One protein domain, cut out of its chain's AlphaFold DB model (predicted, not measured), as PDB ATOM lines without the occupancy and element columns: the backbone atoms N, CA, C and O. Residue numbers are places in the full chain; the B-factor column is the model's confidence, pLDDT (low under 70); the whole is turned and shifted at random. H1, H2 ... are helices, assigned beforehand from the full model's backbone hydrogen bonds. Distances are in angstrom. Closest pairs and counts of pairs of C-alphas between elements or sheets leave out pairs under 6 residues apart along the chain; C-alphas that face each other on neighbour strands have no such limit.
ATOM      1  N   ALA A  19     -37.990 -19.945 -23.247       88.75
ATOM      2  CA  ALA A  19     -37.463 -19.389 -24.485       88.75
ATOM      3  C   ALA A  19     -38.115 -18.059 -24.848       88.75
ATOM      4  O   ALA A  19     -37.413 -17.110 -25.187       88.75
ATOM      5  N   SER A  20     -39.439 -17.963 -24.718       87.62
ATOM      6  CA  SER A  20     -40.162 -16.723 -25.001       87.62
ATOM      7  C   SER A  20     -39.784 -15.584 -24.045       87.62
ATOM      8  O   SER A  20     -39.610 -14.449 -24.487       87.62
ATOM      9  N   LEU A  21     -39.586 -15.884 -22.755       88.25
ATOM     10  CA  LEU A  21     -39.190 -14.897 -21.745       88.25
ATOM     11  C   LEU A  21     -37.773 -14.376 -21.989       88.25
ATOM     12  O   LEU A  21     -37.549 -13.167 -21.971       88.25
ATOM     13  N   ILE A  22     -36.829 -15.280 -22.254       87.12
ATOM     14  CA  ILE A  22     -35.439 -14.917 -22.542       87.12
ATOM     15  C   ILE A  22     -35.361 -14.127 -23.851       87.12
ATOM     16  O   ILE A  22     -34.680 -13.109 -23.911       87.12
ATOM     17  N   LEU A  23     -36.091 -14.546 -24.889       86.25
ATOM     18  CA  LEU A  23     -36.113 -13.833 -26.165       86.25
ATOM     19  C   LEU A  23     -36.679 -12.417 -26.011       86.25
ATOM     20  O   LEU A  23     -36.123 -11.476 -26.571       86.25
ATOM     21  N   LYS A  24     -37.741 -12.252 -25.214       87.56
ATOM     22  CA  LYS A  24     -38.284 -10.933 -24.878       87.56
ATOM     23  C   LYS A  24     -37.228 -10.051 -24.204       87.56
ATOM     24  O   LYS A  24     -37.046  -8.917 -24.630       87.56
ATOM     25  N   TYR A  25     -36.516 -10.584 -23.212       85.50
ATOM     26  CA  TYR A  25     -35.443  -9.862 -22.526       85.50
ATOM     27  C   TYR A  25     -34.327  -9.424 -23.488       85.50
ATOM     28  O   TYR A  25     -33.928  -8.264 -23.474       85.50
ATOM     29  N   VAL A  26     -33.882 -10.313 -24.380       85.06
ATOM     30  CA  VAL A  26     -32.856  -9.987 -25.386       85.06
ATOM     31  C   VAL A  26     -33.327  -8.887 -26.339       85.06
ATOM     32  O   VAL A  26     -32.548  -8.000 -26.673       85.06
ATOM     33  N   ILE A  27     -34.592  -8.918 -26.768       85.31
ATOM     34  CA  ILE A  27     -35.161  -7.885 -27.647       85.31
ATOM     35  C   ILE A  27     -35.235  -6.535 -26.927       85.31
ATOM     36  O   ILE A  27     -34.860  -5.520 -27.509       85.31
ATOM     37  N   GLU A  28     -35.700  -6.511 -25.676       85.75
ATOM     38  CA  GLU A  28     -35.770  -5.282 -24.875       85.75
ATOM     39  C   GLU A  28     -34.371  -4.702 -24.608       85.75
ATOM     40  O   GLU A  28     -34.172  -3.493 -24.754       85.75
ATOM     41  N   SER A  29     -33.389  -5.558 -24.298       82.25
ATOM     42  CA  SER A  29     -31.982  -5.163 -24.141       82.25
ATOM     43  C   SER A  29     -31.435  -4.577 -25.448       82.25
ATOM     44  O   SER A  29     -30.978  -3.437 -25.484       82.25
ATOM     45  N   TYR A  30     -31.640  -5.260 -26.578       81.25
ATOM     46  CA  TYR A  30     -31.216  -4.759 -27.888       81.25
ATOM     47  C   TYR A  30     -31.848  -3.404 -28.247       81.25
ATOM     48  O   TYR A  30     -31.185  -2.541 -28.814       81.25
ATOM     49  N   GLN A  31     -33.116  -3.169 -27.893       82.06
ATOM     50  CA  GLN A  31     -33.775  -1.880 -28.131       82.06
ATOM     51  C   GLN A  31     -33.213  -0.742 -27.269       82.06
ATOM     52  O   GLN A  31     -33.267   0.412 -27.691       82.06
ATOM     53  N   THR A  32     -32.698  -1.043 -26.075       82.38
ATOM     54  CA  THR A  32     -32.212  -0.025 -25.129       82.38
ATOM     55  C   THR A  32     -30.728   0.276 -25.284       82.38
ATOM     56  O   THR A  32     -30.350   1.446 -25.265       82.38
ATOM     57  N   THR A  33     -29.886  -0.738 -25.468       77.56
ATOM     58  CA  THR A  33     -28.426  -0.579 -25.566       77.56
ATOM     59  C   THR A  33     -27.872  -0.795 -26.972       77.56
ATOM     60  O   THR A  33     -26.705  -0.495 -27.196       77.56
ATOM     61  N   SER A  34     -28.671  -1.263 -27.946       70.94
ATOM     62  CA  SER A  34     -28.210  -1.666 -29.296       70.94
ATOM     63  C   SER A  34     -27.111  -2.737 -29.304       70.94
ATOM     64  O   SER A  34     -26.544  -3.047 -30.353       70.94
ATOM     65  N   GLU A  35     -26.834  -3.343 -28.152       72.00
ATOM     66  CA  GLU A  35     -25.915  -4.459 -28.003       72.00
ATOM     67  C   GLU A  35     -26.731  -5.745 -27.927       72.00
ATOM     68  O   GLU A  35     -27.668  -5.874 -27.138       72.00
ATOM     69  N   LEU A  36     -26.414  -6.705 -28.795       70.81
ATOM     70  CA  LEU A  36     -27.083  -7.997 -28.771       70.81
ATOM     71  C   LEU A  36     -26.438  -8.874 -27.697       70.81
ATOM     72  O   LEU A  36     -25.259  -9.222 -27.790       70.81
ATOM     73  N   GLU A  37     -27.214  -9.284 -26.700       76.50
ATOM     74  CA  GLU A  37     -26.748 -10.237 -25.698       76.50
ATOM     75  C   GLU A  37     -26.709 -11.659 -26.279       76.50
ATOM     76  O   GLU A  37     -27.688 -12.407 -26.280       76.50
ATOM     77  N   TRP A  38     -25.541 -12.051 -26.788       76.00
ATOM     78  CA  TRP A  38     -25.331 -13.361 -27.413       76.00
ATOM     79  C   TRP A  38     -25.394 -14.532 -26.427       76.00
ATOM     80  O   TRP A  38     -25.732 -15.645 -26.823       76.00
ATOM     81  N   VAL A  39     -25.080 -14.302 -25.150       80.00
ATOM     82  CA  VAL A  39     -25.038 -15.341 -24.105       80.00
ATOM     83  C   VAL A  39     -26.410 -16.007 -23.893       80.00
ATOM     84  O   VAL A  39     -26.495 -17.227 -24.047       80.00
ATOM     85  N   PRO A  40     -27.501 -15.271 -23.599       79.62
ATOM     86  CA  PRO A  40     -28.832 -15.868 -23.463       79.62
ATOM     87  C   PRO A  40     -29.316 -16.566 -24.746       79.62
ATOM     88  O   PRO A  40     -29.936 -17.630 -24.673       79.62
ATOM     89  N   LEU A  41     -28.979 -16.021 -25.918       81.25
ATOM     90  CA  LEU A  41     -29.279 -16.615 -27.227       81.25
ATOM     91  C   LEU A  41     -28.551 -17.952 -27.444       81.25
ATOM     92  O   LEU A  41     -29.169 -18.936 -27.857       81.25
ATOM     93  N   ALA A  42     -27.256 -18.011 -27.130       79.81
ATOM     94  CA  ALA A  42     -26.448 -19.222 -27.237       79.81
ATOM     95  C   ALA A  42     -26.933 -20.310 -26.269       79.81
ATOM     96  O   ALA A  42     -27.050 -21.471 -26.658       79.81
ATOM     97  N   CYS A  43     -27.288 -19.935 -25.035       81.75
ATOM     98  CA  CYS A  43     -27.895 -20.850 -24.069       81.75
ATOM     99  C   CYS A  43     -29.198 -21.449 -24.610       81.75
ATOM    100  O   CYS A  43     -29.373 -22.666 -24.558       81.75
ATOM    101  N   LEU A  44     -30.082 -20.622 -25.178       85.38
ATOM    102  CA  LEU A  44     -31.325 -21.094 -25.786       85.38
ATOM    103  C   LEU A  44     -31.076 -22.106 -26.903       85.38
ATOM    104  O   LEU A  44     -31.664 -23.185 -26.903       85.38
ATOM    105  N   LEU A  45     -30.168 -21.781 -27.822       83.25
ATOM    106  CA  LEU A  45     -29.831 -22.653 -28.941       83.25
ATOM    107  C   LEU A  45     -29.279 -24.003 -28.454       83.25
ATOM    108  O   LEU A  45     -29.733 -25.056 -28.903       83.25
ATOM    109  N   CYS A  46     -28.350 -23.983 -27.493       82.38
ATOM    110  CA  CYS A  46     -27.776 -25.191 -26.903       82.38
ATOM    111  C   CYS A  46     -28.840 -26.061 -26.221       82.38
ATOM    112  O   CYS A  46     -28.886 -27.266 -26.467       82.38
ATOM    113  N   PHE A  47     -29.728 -25.474 -25.411       81.88
ATOM    114  CA  PHE A  47     -30.802 -26.226 -24.756       81.88
ATOM    115  C   PHE A  47     -31.802 -26.812 -25.757       81.88
ATOM    116  O   PHE A  47     -32.219 -27.958 -25.587       81.88
ATOM    117  N   GLY A  48     -32.136 -26.083 -26.823       81.69
ATOM    118  CA  GLY A  48     -32.993 -26.583 -27.897       81.69
ATOM    119  C   GLY A  48     -32.377 -27.768 -28.646       81.69
ATOM    120  O   GLY A  48     -33.050 -28.776 -28.858       81.69
ATOM    121  N   ILE A  49     -31.086 -27.690 -28.992       80.81
ATOM    122  CA  ILE A  49     -30.359 -28.775 -29.673       80.81
ATOM    123  C   ILE A  49     -30.275 -30.015 -28.779       80.81
ATOM    124  O   ILE A  49     -30.556 -31.123 -29.234       80.81
ATOM    125  N   VAL A  50     -29.925 -29.839 -27.502       79.69
ATOM    126  CA  VAL A  50     -29.837 -30.941 -26.536       79.69
ATOM    127  C   VAL A  50     -31.215 -31.576 -26.315       79.69
ATOM    128  O   VAL A  50     -31.338 -32.798 -26.367       79.69
ATOM    129  N   GLY A  51     -32.265 -30.768 -26.145       75.94
ATOM    130  CA  GLY A  51     -33.643 -31.245 -26.007       75.94
ATOM    131  C   GLY A  51     -34.125 -32.040 -27.225       75.94
ATOM    132  O   GLY A  51     -34.692 -33.123 -27.068       75.94
ATOM    133  N   ALA A  52     -33.825 -31.560 -28.436       75.75
ATOM    134  CA  ALA A  52     -34.097 -32.283 -29.676       75.75
ATOM    135  C   ALA A  52     -33.314 -33.599 -29.743       75.75
ATOM    136  O   ALA A  52     -33.902 -34.650 -29.992       75.75
ATOM    137  N   ALA A  53     -32.016 -33.578 -29.439       72.44
ATOM    138  CA  ALA A  53     -31.190 -34.780 -29.428       72.44
ATOM    139  C   ALA A  53     -31.739 -35.846 -28.462       72.44
ATOM    140  O   ALA A  53     -31.842 -37.007 -28.843       72.44
ATOM    141  N   PHE A  54     -32.179 -35.473 -27.255       68.00
ATOM    142  CA  PHE A  54     -32.782 -36.419 -26.305       68.00
ATOM    143  C   PHE A  54     -34.124 -36.999 -26.764       68.00
ATOM    144  O   PHE A  54     -34.461 -38.118 -26.378       68.00
ATOM    145  N   GLN A  55     -34.883 -36.276 -27.588       70.00
ATOM    146  CA  GLN A  55     -36.147 -36.769 -28.134       70.00
ATOM    147  C   GLN A  55     -35.944 -37.701 -29.337       70.00
ATOM    148  O   GLN A  55     -36.713 -38.647 -29.513       70.00
ATOM    149  N   PHE A  56     -34.907 -37.450 -30.141       64.88
ATOM    150  CA  PHE A  56     -34.555 -38.260 -31.309       64.88
ATOM    151  C   PHE A  56     -33.561 -39.381 -31.012       64.88
ATOM    152  O   PHE A  56     -33.378 -40.235 -31.877       64.88
ATOM    153  N   ILE A  57     -32.951 -39.433 -29.821       59.66
ATOM    154  CA  ILE A  57     -32.252 -40.635 -29.364       59.66
ATOM    155  C   ILE A  57     -33.306 -41.744 -29.319       59.66
ATOM    156  O   ILE A  57     -34.200 -41.706 -28.463       59.66
ATOM    157  N   PRO A  58     -33.239 -42.733 -30.235       52.59
ATOM    158  CA  PRO A  58     -34.128 -43.867 -30.141       52.59
ATOM    159  C   PRO A  58     -33.852 -44.463 -28.773       52.59
ATOM    160  O   PRO A  58     -32.689 -44.630 -28.392       52.59
ATOM    161  N   SER A  59     -34.905 -44.747 -28.007       58.62
ATOM    162  CA  SER A  59     -34.744 -45.584 -26.832       58.62
ATOM    163  C   SER A  59     -34.149 -46.884 -27.343       58.62
ATOM    164  O   SER A  59     -34.886 -47.717 -27.868       58.62
TER     165      SER A  59
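What this domain is: This is residues 19 to 59 of the 85 residues of an uncharacterized protein of Neptuniibacter caesariensis (UniProt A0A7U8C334). This is a helical hairpin with arms of unequal length: H1 runs out, the chain folds back, and the longer H2 returns beside it and goes on well past it as a free arm. Residues 49 to 59, of which 49 to 56 belong to H2, stick out beyond H1. The printed part has 41 residues with two named helices, H1 then H2, and no named strand; its class is all helix. It is only just loose, close to extended, with a radius of gyration of the C-alphas of 13.4 A, and it spans 46 by 15 by 7 A.

How they stand to each other: Begin with H1, residues 19 to 33, then cross the tight link of 4 residues to H2, residues 38 to 56. The two helices form a helical hairpin, running opposite ways at a shallow tilt of 17 degrees. They touch, and H2 does so with residues 40 to 44 alone. Look for the closest C-alphas at Ala 19 and Leu 44, 6.5 A apart. In the backbones of H1 and H2, every O i to N i+4 pair is within hydrogen-bond range.

Where its parts are: Find C-alpha 19 at (-37.463, -19.389, -24.485); from there H1 runs 20.9 A to C-alpha 33 at (-28.426, -0.579, -25.566). Then find C-alpha 38 at (-25.331, -13.361, -27.413), where H2 begins; it runs 26.8 A to C-alpha 56 at (-34.555, -38.260, -31.309).

The domain as a whole: The outline is a rod, and the two C-alphas farthest apart, those of Thr 32 and Ser 59, are 45.7 A from each other. Without the stretch that stands free, the body has 30 residues and spans 26 by 15 by 6 A. The printed part has no cut. In the B-factor column you will find a mean pLDDT of 78.4 for the printed part; residue 54 and residues 56 to 59 are under 70, where the model's confidence is low.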